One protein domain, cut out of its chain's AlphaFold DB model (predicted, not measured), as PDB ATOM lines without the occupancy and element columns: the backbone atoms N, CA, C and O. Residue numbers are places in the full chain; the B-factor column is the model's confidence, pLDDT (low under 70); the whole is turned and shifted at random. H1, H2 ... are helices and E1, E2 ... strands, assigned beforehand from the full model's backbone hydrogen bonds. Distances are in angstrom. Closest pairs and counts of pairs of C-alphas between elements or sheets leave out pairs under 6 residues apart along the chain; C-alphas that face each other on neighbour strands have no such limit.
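What this domain is: This is residues 2 to 114 of the 114 residues of an uncharacterized protein of Candidatus Poribacteria bacterium (UniProt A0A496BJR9). A ribbon of two antiparallel strands, E1 and E2, lies in the middle, with the helical hairpin of H1 and H2 at its side: H2 is next to the ribbon and H1 lies beyond H2. H3 and the small H4 lie off toward the end of the ribbon where E1 begins, H5 follows at the end where E1 ends, and residues 62 to 67 and 98 to 104 stick out. The printed part has 113 residues with five named helices and two named strands, in the order H1, H2, H3, H4, E1, H5, E2, a mixed class of helices and strands. The whole is only just loose, close to compact, with a radius of gyration of the C-alphas of 16.1 A and spans of 44 by 43 by 26 A.

Where its parts are: E1 takes residues 75 to 81, 18.4 A from first to last C-alpha, and begins at C-alpha 75 (91.013, 45.105, 85.113). E2, residues 108 to 113, is 16.9 A long and ends at C-alpha 113 (88.618, 49.476, 85.167). H2 is residues 22 to 32, 15.4 A. H1, residues 2 to 18, is the longest helix at 26.0 A and begins at C-alpha 2 (73.652, 60.257, 63.552). H3 is residues 48 to 55, H4 residues 63 to 66 and H5 residues 82 to 88.

How they stand to each other: E1 and E2 are antiparallel neighbours at 162 degrees, with N 77 and O 111 3.0 A apart and N 109 and O 80 2.8 A apart, both within hydrogen-bond range. The closest C-alphas of H2 and E2, those of Ala 23 and Ala 113, are 5.8 A apart; those of H2 and E1, Ala 23 and Asp 75, are 6.1 A apart. H1 and H2 form a helical hairpin: they touch, closest at the C-alphas of Thr 13 and Leu 29, 5.6 A, and run opposite ways at a shallow tilt of 2 degrees. H1 is apart from E1 and E2. H3 is apart from E1, but only just, with the closest C-alphas at 8.2 A. H3 and H4 are apart. The closest C-alphas of H5 and E2, those of Ala 82 and Ser 108, are 5.9 A apart. Every O i to N i+4 pair is within hydrogen-bond range in H2, H3 and H5; H1 has 11 of 13, and H4 is too short for such a pair.

The domain as a whole: The C-alphas farthest apart, those of Thr 4 and Asp 58, are 45.5 A apart. The printed part has no cut. The links H2 to H3, 15 residues, and H5 to E2, 19 residues, are long. Mean pLDDT of the printed part is 79.9; residue 2, residues 42 to 44 and residues 84 to 107 are under 70.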
ATOM      1  N   HIS A   2      72.511  60.897  62.869       62.69
ATOM      2  CA  HIS A   2      73.652  60.257  63.552       62.69
ATOM      3  C   HIS A   2      73.770  60.607  65.054       62.69
ATOM      4  O   HIS A   2      73.966  59.727  65.885       62.69
ATOM      5  N   GLU A   3      73.571  61.878  65.422       72.69
ATOM      6  CA  GLU A   3      73.785  62.359  66.798       72.69
ATOM      7  C   GLU A   3      72.794  61.784  67.829       72.69
ATOM      8  O   GLU A   3      73.148  61.468  68.963       72.69
ATOM      9  N   THR A   4      71.532  61.603  67.442       78.00
ATOM     10  CA  THR A   4      70.515  61.015  68.326       78.00
ATOM     11  C   THR A   4      70.797  59.534  68.588       78.00
ATOM     12  O   THR A   4      70.570  59.047  69.695       78.00
ATOM     13  N   HIS A   5      71.334  58.829  67.588       84.62
ATOM     14  CA  HIS A   5      71.672  57.413  67.694       84.62
ATOM     15  C   HIS A   5      72.858  57.183  68.642       84.62
ATOM     16  O   HIS A   5      72.742  56.376  69.560       84.62
ATOM     17  N   ILE A   6      73.948  57.953  68.501       88.69
ATOM     18  CA  ILE A   6      75.121  57.821  69.384       88.69
ATOM     19  C   ILE A   6      74.790  58.160  70.843       88.69
ATOM     20  O   ILE A   6      75.187  57.436  71.748       88.69
ATOM     21  N   ARG A   7      73.983  59.200  71.095       91.06
ATOM     22  CA  ARG A   7      73.542  59.546  72.459       91.06
ATOM     23  C   ARG A   7      72.721  58.421  73.097       91.06
ATOM     24  O   ARG A   7      72.877  58.145  74.282       91.06
ATOM     25  N   THR A   8      71.879  57.756  72.306       93.50
ATOM     26  CA  THR A   8      71.059  56.624  72.768       93.50
ATOM     27  C   THR A   8      71.927  55.398  73.071       93.50
ATOM     28  O   THR A   8      71.723  54.737  74.086       93.50
ATOM     29  N   GLU A   9      72.932  55.123  72.236       93.06
ATOM     30  CA  GLU A   9      73.926  54.060  72.448       93.06
ATOM     31  C   GLU A   9      74.775  54.294  73.707       93.06
ATOM     32  O   GLU A   9      74.957  53.375  74.509       93.06
ATOM     33  N   ILE A  10      75.234  55.529  73.932       93.94
ATOM     34  CA  ILE A  10      75.958  55.909  75.154       93.94
ATOM     35  C   ILE A  10      75.064  55.704  76.382       93.94
ATOM     36  O   ILE A  10      75.475  55.073  77.350       93.94
ATOM     37  N   GLN A  11      73.812  56.169  76.342       95.62
ATOM     38  CA  GLN A  11      72.882  55.974  77.457       95.62
ATOM     39  C   GLN A  11      72.638  54.484  77.742       95.62
ATOM     40  O   GLN A  11      72.637  54.062  78.897       95.62
ATOM     41  N   ARG A  12      72.455  53.671  76.695       94.25
ATOM     42  CA  ARG A  12      72.266  52.222  76.818       94.25
ATOM     43  C   ARG A  12      73.482  51.547  77.454       94.25
ATOM     44  O   ARG A  12      73.313  50.733  78.351       94.25
ATOM     45  N   THR A  13      74.690  51.878  77.002       94.50
ATOM     46  CA  THR A  13      75.926  51.274  77.528       94.50
ATOM     47  C   THR A  13      76.226  51.697  78.961       94.50
ATOM     48  O   THR A  13      76.636  50.852  79.748       94.50
ATOM     49  N   LEU A  14      75.935  52.945  79.339       95.25
ATOM     50  CA  LEU A  14      76.022  53.392  80.733       95.25
ATOM     51  C   LEU A  14      75.052  52.633  81.646       95.25
ATOM     52  O   LEU A  14      75.439  52.210  82.730       95.25
ATOM     53  N   ASN A  15      73.816  52.398  81.199       95.44
ATOM     54  CA  ASN A  15      72.842  51.641  81.988       95.44
ATOM     55  C   ASN A  15      73.278  50.187  82.231       95.44
ATOM     56  O   ASN A  15      72.936  49.624  83.266       95.44
ATOM     57  N   ASN A  16      74.071  49.591  81.333       94.38
ATOM     58  CA  ASN A  16      74.580  48.234  81.533       94.38
ATOM     59  C   ASN A  16      75.523  48.127  82.741       94.38
ATOM     60  O   ASN A  16      75.695  47.036  83.255       94.38
ATOM     61  N   PHE A  17      76.107  49.216  83.254       94.12
ATOM     62  CA  PHE A  17      76.916  49.139  84.481       94.12
ATOM     63  C   PHE A  17      76.098  48.766  85.723       94.12
ATOM     64  O   PHE A  17      76.680  48.354  86.722       94.12
ATOM     65  N   MET A  18      74.767  48.883  85.666       91.50
ATOM     66  CA  MET A  18      73.892  48.378  86.726       91.50
ATOM     67  C   MET A  18      73.879  46.843  86.786       91.50
ATOM     68  O   MET A  18      73.649  46.290  87.856       91.50
ATOM     69  N   ASP A  19      74.155  46.172  85.661       87.38
ATOM     70  CA  ASP A  19      74.065  44.723  85.498       87.38
ATOM     71  C   ASP A  19      75.221  44.193  84.624       87.38
ATOM     72  O   ASP A  19      75.247  44.370  83.406       87.38
ATOM     73  N   GLY A  20      76.176  43.474  85.213       86.25
ATOM     74  CA  GLY A  20      77.228  42.774  84.467       86.25
ATOM     75  C   GLY A  20      78.643  43.065  84.955       86.25
ATOM     76  O   GLY A  20      78.856  43.736  85.959       86.25
ATOM     77  N   GLU A  21      79.624  42.512  84.246       90.88
ATOM     78  CA  GLU A  21      81.039  42.640  84.603       90.88
ATOM     79  C   GLU A  21      81.582  44.022  84.213       90.88
ATOM     80  O   GLU A  21      81.483  44.430  83.050       90.88
ATOM     81  N   LEU A  22      82.200  44.712  85.177       92.00
ATOM     82  CA  LEU A  22      82.739  46.066  85.029       92.00
ATOM     83  C   LEU A  22      83.636  46.197  83.790       92.00
ATOM     84  O   LEU A  22      83.398  47.062  82.948       92.00
ATOM     85  N   ALA A  23      84.604  45.291  83.629       91.56
ATOM     86  CA  ALA A  23      85.549  45.313  82.516       91.56
ATOM     87  C   ALA A  23      84.863  45.204  81.142       91.56
ATOM     88  O   ALA A  23      85.196  45.934  80.202       91.56
ATOM     89  N   LYS A  24      83.853  44.331  81.016       91.75
ATOM     90  CA  LYS A  24      83.098  44.147  79.765       91.75
ATOM     91  C   LYS A  24      82.271  45.386  79.432       91.75
ATOM     92  O   LYS A  24      82.276  45.840  78.287       91.75
ATOM     93  N   ASN A  25      81.593  45.945  80.430       95.44
ATOM     94  CA  ASN A  25      80.771  47.141  80.268       95.44
ATOM     95  C   ASN A  25      81.625  48.380  79.948       95.44
ATOM     96  O   ASN A  25      81.288  49.125  79.025       95.44
ATOM     97  N   ALA A  26      82.772  48.545  80.613       94.62
ATOM     98  CA  ALA A  26      83.741  49.604  80.332       94.62
ATOM     99  C   ALA A  26      84.326  49.501  78.920       94.62
ATOM    100  O   ALA A  26      84.320  50.485  78.181       94.62
ATOM    101  N   THR A  27      84.739  48.303  78.500       92.06
ATOM    102  CA  THR A  27      85.250  48.069  77.139       92.06
ATOM    103  C   THR A  27      84.202  48.419  76.081       92.06
ATOM    104  O   THR A  27      84.510  49.057  75.076       92.06
ATOM    105  N   HIS A  28      82.938  48.047  76.307       92.56
ATOM    106  CA  HIS A  28      81.853  48.360  75.379       92.56
ATOM    107  C   HIS A  28      81.554  49.864  75.316       92.56
ATOM    108  O   HIS A  28      81.389  50.400  74.220       92.56
ATOM    109  N   LEU A  29      81.522  50.557  76.459       94.06
ATOM    110  CA  LEU A  29      81.359  52.011  76.491       94.06
ATOM    111  C   LEU A  29      82.482  52.705  75.708       94.06
ATOM    112  O   LEU A  29      82.204  53.545  74.856       94.06
ATOM    113  N   LEU A  30      83.737  52.320  75.951       91.94
ATOM    114  CA  LEU A  30      84.902  52.867  75.255       91.94
ATOM    115  C   LEU A  30      84.808  52.653  73.743       91.94
ATOM    116  O   LEU A  30      84.996  53.604  72.986       91.94
ATOM    117  N   LYS A  31      84.391  51.461  73.306       89.62
ATOM    118  CA  LYS A  31      84.151  51.170  71.890       89.62
ATOM    119  C   LYS A  31      83.081  52.075  71.274       89.62
ATOM    120  O   LYS A  31      83.290  52.597  70.182       89.62
ATOM    121  N   VAL A  32      81.960  52.301  71.965       90.06
ATOM    122  CA  VAL A  32      80.911  53.236  71.507       90.06
ATOM    123  C   VAL A  32      81.445  54.666  71.403       90.06
ATOM    124  O   VAL A  32      81.069  55.396  70.491       90.06
ATOM    125  N   LEU A  33      82.356  55.058  72.293       88.69
ATOM    126  CA  LEU A  33      83.027  56.360  72.264       88.69
ATOM    127  C   LEU A  33      84.141  56.458  71.202       88.69
ATOM    128  O   LEU A  33      84.722  57.530  71.042       88.69
ATOM    129  N   GLY A  34      84.422  55.379  70.466       84.19
ATOM    130  CA  GLY A  34      85.436  55.336  69.411       84.19
ATOM    131  C   GLY A  34      86.823  54.879  69.872       84.19
ATOM    132  O   GLY A  34      87.759  54.927  69.079       84.19
ATOM    133  N   TYR A  35      86.968  54.420  71.116       84.81
ATOM    134  CA  TYR A  35      88.203  53.834  71.630       84.81
ATOM    135  C   TYR A  35      88.157  52.313  71.485       84.81
ATOM    136  O   TYR A  35      87.437  51.623  72.207       84.81
ATOM    137  N   GLU A  36      88.941  51.777  70.554       83.56
ATOM    138  CA  GLU A  36      89.055  50.337  70.338       83.56
ATOM    139  C   GLU A  36      90.499  49.972  69.999       83.56
ATOM    140  O   GLU A  36      91.131  50.611  69.161       83.56
ATOM    141  N   SER A  37      91.009  48.917  70.630       82.75
ATOM    142  CA  SER A  37      92.304  48.319  70.315       82.75
ATOM    143  C   SER A  37      92.224  46.803  70.473       82.75
ATOM    144  O   SER A  37      91.497  46.292  71.324       82.75
ATOM    145  N   GLN A  38      92.977  46.074  69.646       79.81
ATOM    146  CA  GLN A  38      93.115  44.617  69.766       79.81
ATOM    147  C   GLN A  38      94.202  44.218  70.772       79.81
ATOM    148  O   GLN A  38      94.348  43.036  71.079       79.81
ATOM    149  N   ARG A  39      94.972  45.185  71.291       79.88
ATOM    150  CA  ARG A  39      96.015  44.958  72.294       79.88
ATOM    151  C   ARG A  39      95.384  44.790  73.667       79.88
ATOM    152  O   ARG A  39      95.377  45.709  74.483       79.88
ATOM    153  N   THR A  40      94.841  43.604  73.895       80.31
ATOM    154  CA  THR A  40      94.318  43.165  75.187       80.31
ATOM    155  C   THR A  40      95.337  42.262  75.885       80.31
ATOM    156  O   THR A  40      96.183  41.640  75.239       80.31
ATOM    157  N   LEU A  41      95.276  42.179  77.214       73.81
ATOM    158  CA  LEU A  41      95.986  41.160  77.981       73.81
ATOM    159  C   LEU A  41      94.958  40.158  78.479       73.81
ATOM    160  O   LEU A  41      94.047  40.516  79.218       73.81
ATOM    161  N   ASN A  42      95.095  38.901  78.066       64.19
ATOM    162  CA  ASN A  42      94.300  37.832  78.647       64.19
ATOM    163  C   ASN A  42      94.983  37.401  79.946       64.19
ATOM    164  O   ASN A  42      96.086  36.851  79.901       64.19
ATOM    165  N   ARG A  43      94.371  37.721  81.087       65.50
ATOM    166  CA  ARG A  43      94.904  37.395  82.411       65.50
ATOM    167  C   ARG A  43      93.901  36.584  83.204       65.50
ATOM    168  O   ARG A  43      92.701  36.825  83.142       65.50
ATOM    169  N   ASP A  44      94.440  35.659  83.988       63.81
ATOM    170  CA  ASP A  44      93.658  34.802  84.875       63.81
ATOM    171  C   ASP A  44      93.273  35.516  86.186       63.81
ATOM    172  O   ASP A  44      92.451  35.012  86.949       63.81
ATOM    173  N   THR A  45      93.883  36.667  86.505       74.62
ATOM    174  CA  THR A  45      93.669  37.394  87.769       74.62
ATOM    175  C   THR A  45      93.863  38.902  87.587       74.62
ATOM    176  O   THR A  45      94.859  39.332  87.007       74.62
ATOM    177  N   ASN A  46      92.924  39.689  88.125       83.88
ATOM    178  CA  ASN A  46      92.823  41.143  87.936       83.88
ATOM    179  C   ASN A  46      92.945  41.905  89.271       83.88
ATOM    180  O   ASN A  46      92.179  42.831  89.531       83.88
ATOM    181  N   THR A  47      93.839  41.480  90.173       89.88
ATOM    182  CA  THR A  47      94.038  42.194  91.448       89.88
ATOM    183  C   THR A  47      94.961  43.396  91.266       89.88
ATOM    184  O   THR A  47      95.761  43.457  90.327       89.88
ATOM    185  N   VAL A  48      94.854  44.354  92.187       91.38
ATOM    186  CA  VAL A  48      95.647  45.587  92.174       91.38
ATOM    187  C   VAL A  48      97.138  45.284  92.336       91.38
ATOM    188  O   VAL A  48      97.957  45.889  91.655       91.38
ATOM    189  N   GLU A  49      97.504  44.312  93.174       91.00
ATOM    190  CA  GLU A  49      98.904  43.944  93.415       91.00
ATOM    191  C   GLU A  49      99.561  43.417  92.145       91.00
ATOM    192  O   GLU A  49     100.634  43.882  91.772       91.00
ATOM    193  N   VAL A  50      98.883  42.500  91.448       88.69
ATOM    194  CA  VAL A  50      99.398  41.949  90.194       88.69
ATOM    195  C   VAL A  50      99.513  43.072  89.160       88.69
ATOM    196  O   VAL A  50     100.532  43.181  88.497       88.69
ATOM    197  N   PHE A  51      98.526  43.969  89.056       89.69
ATOM    198  CA  PHE A  51      98.637  45.132  88.169       89.69
ATOM    199  C   PHE A  51      99.882  45.990  88.460       89.69
ATOM    200  O   PHE A  51     100.607  46.348  87.531       89.69
ATOM    201  N   LEU A  52     100.147  46.309  89.729       91.12
ATOM    202  CA  LEU A  52     101.307  47.118  90.113       91.12
ATOM    203  C   LEU A  52     102.631  46.403  89.811       91.12
ATOM    204  O   LEU A  52     103.567  47.050  89.350       91.12
ATOM    205  N   GLU A  53     102.703  45.083  89.997       89.56
ATOM    206  CA  GLU A  53     103.895  44.293  89.658       89.56
ATOM    207  C   GLU A  53     104.269  44.390  88.169       89.56
ATOM    208  O   GLU A  53     105.454  44.447  87.839       89.56
ATOM    209  N   ASP A  54     103.284  44.441  87.266       85.38
ATOM    210  CA  ASP A  54     103.551  44.485  85.821       85.38
ATOM    211  C   ASP A  54     103.706  45.896  85.256       85.38
ATOM    212  O   ASP A  54     104.491  46.105  84.328       85.38
ATOM    213  N   PHE A  55     102.918  46.848  85.758       84.44
ATOM    214  CA  PHE A  55     102.791  48.180  85.162       84.44
ATOM    215  C   PHE A  55     103.447  49.288  85.973       84.44
ATOM    216  O   PHE A  55     103.656  50.375  85.434       84.44
ATOM    217  N   ASP A  56     103.795  49.021  87.231       89.62
ATOM    218  CA  ASP A  56     104.490  49.969  88.094       89.62
ATOM    219  C   ASP A  56     105.692  49.352  88.841       89.62
ATOM    220  O   ASP A  56     105.843  49.543  90.050       89.62
ATOM    221  N   PRO A  57     106.602  48.633  88.148       86.88
ATOM    222  CA  PRO A  57     107.735  47.969  88.801       86.88
ATOM    223  C   PRO A  57     108.681  48.953  89.511       86.88
ATOM    224  O   PRO A  57     109.347  48.595  90.485       86.88
ATOM    225  N   ASP A  58     108.720  50.204  89.047       91.50
ATOM    226  CA  ASP A  58     109.541  51.280  89.603       91.50
ATOM    227  C   ASP A  58     108.812  52.105  90.691       91.50
ATOM    228  O   ASP A  58     109.386  53.062  91.212       91.50
ATOM    229  N   ASN A  59     107.582  51.728  91.076       89.88
ATOM    230  CA  ASN A  59     106.744  52.413  92.078       89.88
ATOM    231  C   ASN A  59     106.554  53.919  91.795       89.88
ATOM    232  O   ASN A  59     106.716  54.774  92.673       89.88
ATOM    233  N   LEU A  60     106.260  54.253  90.541       90.56
ATOM    234  CA  LEU A  60     106.018  55.605  90.051       90.56
ATOM    235  C   LEU A  60     104.574  56.065  90.291       90.56
ATOM    236  O   LEU A  60     104.330  57.276  90.365       90.56
ATOM    237  N   ILE A  61     103.611  55.145  90.416       90.19
ATOM    238  CA  ILE A  61     102.226  55.494  90.736       90.19
ATOM    239  C   ILE A  61     102.176  56.001  92.172       90.19
ATOM    240  O   ILE A  61     102.525  55.313  93.126       90.19
ATOM    241  N   ASN A  62     101.690  57.229  92.348       93.75
ATOM    242  CA  ASN A  62     101.444  57.777  93.674       93.75
ATOM    243  C   ASN A  62     100.137  57.184  94.247       93.75
ATOM    244  O   ASN A  62      99.067  57.518  93.726       93.75
ATOM    245  N   PRO A  63     100.184  56.382  95.332       92.38
ATOM    246  CA  PRO A  63      99.008  55.663  95.827       92.38
ATOM    247  C   PRO A  63      97.874  56.569  96.305       92.38
ATOM    248  O   PRO A  63      96.702  56.240  96.125       92.38
ATOM    249  N   GLU A  64      98.211  57.721  96.893       94.00
ATOM    250  CA  GLU A  64      97.225  58.680  97.400       94.00
ATOM    251  C   GLU A  64      96.511  59.398  96.253       94.00
ATOM    252  O   GLU A  64      95.299  59.571  96.297       94.00
ATOM    253  N   LYS A  65      97.243  59.783  95.198       94.25
ATOM    254  CA  LYS A  65      96.649  60.448  94.025       94.25
ATOM    255  C   LYS A  65      95.836  59.496  93.155       94.25
ATOM    256  O   LYS A  65      94.852  59.921  92.561       94.25
ATOM    257  N   ALA A  66      96.268  58.241  93.051       90.69
ATOM    258  CA  ALA A  66      95.557  57.211  92.303       90.69
ATOM    259  C   ALA A  66      94.400  56.590  93.099       90.69
ATOM    260  O   ALA A  66      93.628  55.827  92.526       90.69
ATOM    261  N   HIS A  67      94.264  56.925  94.391       94.62
ATOM    262  CA  HIS A  67      93.263  56.344  95.283       94.62
ATOM    263  C   HIS A  67      93.318  54.809  95.300       94.62
ATOM    264  O   HIS A  67      92.286  54.147  95.295       94.62
ATOM    265  N   LEU A  68      94.524  54.223  95.336       92.88
ATOM    266  CA  LEU A  68      94.693  52.765  95.214       92.88
ATOM    267  C   LEU A  68      93.959  51.975  96.306       92.88
ATOM    268  O   LEU A  68      93.557  50.843  96.077       92.88
ATOM    269  N   ASN A  69      93.740  52.577  97.479       93.12
ATOM    270  CA  ASN A  69      92.975  51.952  98.563       93.12
ATOM    271  C   ASN A  69      91.478  51.786  98.243       93.12
ATOM    272  O   ASN A  69      90.809  51.002  98.913       93.12
ATOM    273  N   ASP A  70      90.958  52.528  97.263       93.94
ATOM    274  CA  ASP A  70      89.560  52.459  96.829       93.94
ATOM    275  C   ASP A  70      89.367  51.473  95.660       93.94
ATOM    276  O   ASP A  70      88.230  51.155  95.309       93.94
ATOM    277  N   TRP A  71      90.460  50.975  95.067       94.19
ATOM    278  CA  TRP A  71      90.418  50.023  93.957       94.19
ATOM    279  C   TRP A  71      90.068  48.635  94.490       94.19
ATOM    280  O   TRP A  71      90.740  48.109  95.378       94.19
ATOM    281  N   GLN A  72      89.021  48.023  93.938       91.56
ATOM    282  CA  GLN A  72      88.645  46.650  94.305       91.56
ATOM    283  C   GLN A  72      89.334  45.626  93.405       91.56
ATOM    284  O   GLN A  72      89.740  44.556  93.861       91.56
ATOM    285  N   THR A  73      89.471  45.967  92.129       92.12
ATOM    286  CA  THR A  73      90.197  45.210  91.111       92.12
ATOM    287  C   THR A  73      90.998  46.180  90.246       92.12
ATOM    288  O   THR A  73      90.882  47.395  90.373       92.12
ATOM    289  N   ALA A  74      91.861  45.645  89.392       92.19
ATOM    290  CA  ALA A  74      92.548  46.396  88.354       92.19
ATOM    291  C   ALA A  74      92.442  45.606  87.049       92.19
ATOM    292  O   ALA A  74      93.313  44.814  86.683       92.19
ATOM    293  N   ASP A  75      91.318  45.785  86.361       91.00
ATOM    294  CA  ASP A  75      91.013  45.105  85.113       91.00
ATOM    295  C   ASP A  75      91.657  45.838  83.934       91.00
ATOM    296  O   ASP A  75      91.265  46.950  83.571       91.00
ATOM    297  N   PHE A  76      92.633  45.194  83.296       89.81
ATOM    298  CA  PHE A  76      93.207  45.682  82.046       89.81
ATOM    299  C   PHE A  76      92.188  45.548  80.911       89.81
ATOM    300  O   PHE A  76      91.732  44.445  80.611       89.81
ATOM    301  N   LEU A  77      91.871  46.654  80.234       90.94
ATOM    302  CA  LEU A  77      90.938  46.642  79.106       90.94
ATOM    303  C   LEU A  77      91.698  46.505  77.787       90.94
ATOM    304  O   LEU A  77      91.555  45.513  77.074       90.94
ATOM    305  N   PHE A  78      92.527  47.498  77.473       89.19
ATOM    306  CA  PHE A  78      93.378  47.516  76.288       89.19
ATOM    307  C   PHE A  78      94.453  48.604  76.392       89.19
ATOM    308  O   PHE A  78      94.344  49.554  77.172       89.19
ATOM    309  N   GLN A  79      95.476  48.486  75.550       86.25
ATOM    310  CA  GLN A  79      96.456  49.539  75.311       86.25
ATOM    311  C   GLN A  79      96.196  50.190  73.953       86.25
ATOM    312  O   GLN A  79      96.020  49.495  72.953       86.25
ATOM    313  N   LEU A  80      96.212  51.519  73.905       84.25
ATOM    314  CA  LEU A  80      96.096  52.283  72.668       84.25
ATOM    315  C   LEU A  80      97.426  52.969  72.362       84.25
ATOM    316  O   LEU A  80      97.875  53.825  73.120       84.25
ATOM    317  N   THR A  81      98.070  52.582  71.266       82.00
ATOM    318  CA  THR A  81      99.373  53.128  70.858       82.00
ATOM    319  C   THR A  81      99.232  54.327  69.924       82.00
ATOM    320  O   THR A  81      98.216  54.494  69.251       82.00
ATOM    321  N   ALA A  82     100.281  55.143  69.816       75.44
ATOM    322  CA  ALA A  82     100.311  56.264  68.878       75.44
ATOM    323  C   ALA A  82     100.096  55.828  67.412       75.44
ATOM    324  O   ALA A  82      99.482  56.559  66.638       75.44
ATOM    325  N   ASP A  83     100.554  54.631  67.025       71.31
ATOM    326  CA  ASP A  83     100.308  54.074  65.687       71.31
ATOM    327  C   ASP A  83      98.826  53.770  65.443       71.31
ATOM    328  O   ASP A  83      98.300  54.099  64.380       71.31
ATOM    329  N   GLU A  84      98.141  53.180  66.423       69.81
ATOM    330  CA  GLU A  84      96.706  52.881  66.335       69.81
ATOM    331  C   GLU A  84      95.876  54.166  66.300       69.81
ATOM    332  O   GLU A  84      94.957  54.277  65.490       69.81
ATOM    333  N   ILE A  85      96.271  55.175  67.082       69.44
ATOM    334  CA  ILE A  85      95.661  56.509  67.053       69.44
ATOM    335  C   ILE A  85      95.790  57.125  65.656       69.44
ATOM    336  O   ILE A  85      94.784  57.524  65.071       69.44
ATOM    337  N   ARG A  86      97.003  57.140  65.081       67.50
ATOM    338  CA  ARG A  86      97.267  57.688  63.736       67.50
ATOM    339  C   ARG A  86      96.533  56.949  62.613       67.50
ATOM    340  O   ARG A  86      96.252  57.529  61.564       67.50
ATOM    341  N   GLN A  87      96.238  55.665  62.795       63.66
ATOM    342  CA  GLN A  87      95.468  54.881  61.824       63.66
ATOM    343  C   GLN A  87      93.955  55.105  61.968       63.66
ATOM    344  O   GLN A  87      93.251  55.138  60.960       63.66
ATOM    345  N   GLN A  88      93.452  55.314  63.190       58.66
ATOM    346  CA  GLN A  88      92.034  55.582  63.470       58.66
ATOM    347  C   GLN A  88      91.614  57.044  63.214       58.66
ATOM    348  O   GLN A  88      90.429  57.322  63.020       58.66
ATOM    349  N   THR A  89      92.566  57.982  63.140       53.00
ATOM    350  CA  THR A  89      92.339  59.420  62.883       53.00
ATOM    351  C   THR A  89      91.708  59.779  61.536       53.00
ATOM    352  O   THR A  89      91.475  60.960  61.297       53.00
ATOM    353  N   GLN A  90      91.407  58.828  60.645       48.19
ATOM    354  CA  GLN A  90      90.756  59.195  59.385       48.19
ATOM    355  C   GLN A  90      89.311  59.694  59.558       48.19
ATOM    356  O   GLN A  90      88.896  60.464  58.698       48.19
ATOM    357  N   GLU A  91      88.582  59.383  60.650       50.22
ATOM    358  CA  GLU A  91      87.220  59.941  60.834       50.22
ATOM    359  C   GLU A  91      86.757  60.356  62.254       50.22
ATOM    360  O   GLU A  91      85.793  61.119  62.310       50.22
ATOM    361  N   THR A  92      87.386  59.985  63.389       50.88
ATOM    362  CA  THR A  92      86.714  60.238  64.703       50.88
ATOM    363  C   THR A  92      87.546  60.822  65.856       50.88
ATOM    364  O   THR A  92      86.963  61.506  66.693       50.88
ATOM    365  N   ILE A  93      88.872  60.650  65.950       49.81
ATOM    366  CA  ILE A  93      89.624  61.150  67.128       49.81
ATOM    367  C   ILE A  93      90.982  61.714  66.713       49.81
ATOM    368  O   ILE A  93      91.910  60.946  66.522       49.81
ATOM    369  N   THR A  94      91.118  63.040  66.597       41.59
ATOM    370  CA  THR A  94      92.423  63.703  66.399       41.59
ATOM    371  C   THR A  94      92.990  64.134  67.745       41.59
ATOM    372  O   THR A  94      92.521  65.106  68.334       41.59
ATOM    373  N   PHE A  95      94.003  63.419  68.237       46.94
ATOM    374  CA  PHE A  95      94.868  63.953  69.285       46.94
ATOM    375  C   PHE A  95      95.756  65.012  68.628       46.94
ATOM    376  O   PHE A  95      96.527  64.701  67.723       46.94
ATOM    377  N   HIS A  96      95.572  66.276  69.006       39.56
ATOM    378  CA  HIS A  96      96.373  67.372  68.478       39.56
ATOM    379  C   HIS A  96      97.830  67.192  68.927       39.56
ATOM    380  O   HIS A  96      98.145  67.360  70.102       39.56
ATOM    381  N   GLU A  97      98.713  66.853  67.985       42.88
ATOM    382  CA  GLU A  97     100.154  67.059  68.126       42.88
ATOM    383  C   GLU A  97     100.402  68.571  68.024       42.88
ATOM    384  O   GLU A  97     100.705  69.103  66.955       42.88
ATOM    385  N   ASP A  98     100.194  69.302  69.119       39.41
ATOM    386  CA  ASP A  98     100.749  70.648  69.221       39.41
ATOM    387  C   ASP A  98     102.272  70.513  69.083       39.41
ATOM    388  O   ASP A  98     102.923  69.809  69.853       39.41
ATOM    389  N   ALA A  99     102.838  71.177  68.072       44.66
ATOM    390  CA  ALA A  99     104.239  71.054  67.653       44.66
ATOM    391  C   ALA A  99     105.277  71.516  68.703       44.66
ATOM    392  O   ALA A  99     106.472  71.534  68.413       44.66
ATOM    393  N   ASP A 100     104.821  71.891  69.899       42.34
ATOM    394  CA  ASP A 100     105.622  72.367  71.030       42.34
ATOM    395  C   ASP A 100     105.451  71.484  72.285       42.34
ATOM    396  O   ASP A 100     106.024  71.768  73.335       42.34
ATOM    397  N   VAL A 101     104.658  70.404  72.207       43.31
ATOM    398  CA  VAL A 101     104.455  69.501  73.345       43.31
ATOM    399  C   VAL A 101     105.460  68.362  73.252       43.31
ATOM    400  O   VAL A 101     105.348  67.458  72.430       43.31
ATOM    401  N   ASP A 102     106.485  68.502  74.086       41.03
ATOM    402  CA  ASP A 102     107.485  67.526  74.514       41.03
ATOM    403  C   ASP A 102     107.318  66.115  73.918       41.03
ATOM    404  O   ASP A 102     106.380  65.387  74.238       41.03
ATOM    405  N   ALA A 103     108.293  65.656  73.129       44.06
ATOM    406  CA  ALA A 103     108.343  64.292  72.579       44.06
ATOM    407  C   ALA A 103     108.395  63.176  73.656       44.06
ATOM    408  O   ALA A 103     108.496  61.992  73.333       44.06
ATOM    409  N   SER A 104     108.335  63.558  74.936       43.47
ATOM    410  CA  SER A 104     108.143  62.697  76.096       43.47
ATOM    411  C   SER A 104     106.669  62.361  76.386       43.47
ATOM    412  O   SER A 104     106.417  61.613  77.334       43.47
ATOM    413  N   ILE A 105     105.691  62.878  75.624       51.91
ATOM    414  CA  ILE A 105     104.296  62.427  75.743       51.91
ATOM    415  C   ILE A 105     104.240  60.942  75.366       51.91
ATOM    416  O   ILE A 105     104.496  60.548  74.228       51.91
ATOM    417  N   TYR A 106     103.943  60.125  76.370       53.75
ATOM    418  CA  TYR A 106     103.877  58.671  76.338       53.75
ATOM    419  C   TYR A 106     103.230  58.133  75.050       53.75
ATOM    420  O   TYR A 106     102.085  58.435  74.733       53.75
ATOM    421  N   GLN A 107     103.961  57.280  74.326       66.88
ATOM    422  CA  GLN A 107     103.560  56.724  73.023       66.88
ATOM    423  C   GLN A 107     102.404  55.704  73.102       66.88
ATOM    424  O   GLN A 107     102.071  55.054  72.105       66.88
ATOM    425  N   SER A 108     101.794  55.539  74.278       75.19
ATOM    426  CA  SER A 108     100.656  54.655  74.496       75.19
ATOM    427  C   SER A 108      99.835  55.065  75.714       75.19
ATOM    428  O   SER A 108     100.403  55.421  76.745       75.19
ATOM    429  N   TYR A 109      98.520  54.902  75.619       86.44
ATOM    430  CA  TYR A 109      97.581  55.002  76.728       86.44
ATOM    431  C   TYR A 109      97.158  53.616  77.197       86.44
ATOM    432  O   TYR A 109      96.946  52.708  76.391       86.44
ATOM    433  N   LEU A 110      97.006  53.479  78.508       87.31
ATOM    434  CA  LEU A 110      96.535  52.272  79.161       87.31
ATOM    435  C   LEU A 110      95.119  52.502  79.697       87.31
ATOM    436  O   LEU A 110      94.899  53.452  80.445       87.31
ATOM    437  N   PHE A 111      94.176  51.642  79.315       91.19
ATOM    438  CA  PHE A 111      92.793  51.705  79.785       91.19
ATOM    439  C   PHE A 111      92.528  50.605  80.810       91.19
ATOM    440  O   PHE A 111      92.827  49.431  80.574       91.19
ATOM    441  N   LEU A 112      91.950  51.009  81.939       91.69
ATOM    442  CA  LEU A 112      91.759  50.197  83.138       91.69
ATOM    443  C   LEU A 112      90.326  50.369  83.649       91.69
ATOM    444  O   LEU A 112      89.746  51.446  83.486       91.69
ATOM    445  N   ALA A 113      89.785  49.344  84.301       92.94
ATOM    446  CA  ALA A 113      88.618  49.476  85.167       92.94
ATOM    447  C   ALA A 113      88.977  49.051  86.599       92.94
ATOM    448  O   ALA A 113      89.665  48.045  86.779       92.94
ATOM    449  N   VAL A 114      88.562  49.855  87.582       91.69
ATOM    450  CA  VAL A 114      88.973  49.772  88.996       91.69
ATOM    451  C   VAL A 114      87.804  49.980  89.949       91.69
ATOM    452  O   VAL A 114      86.830  50.644  89.515       91.69
TER     453      VAL A 114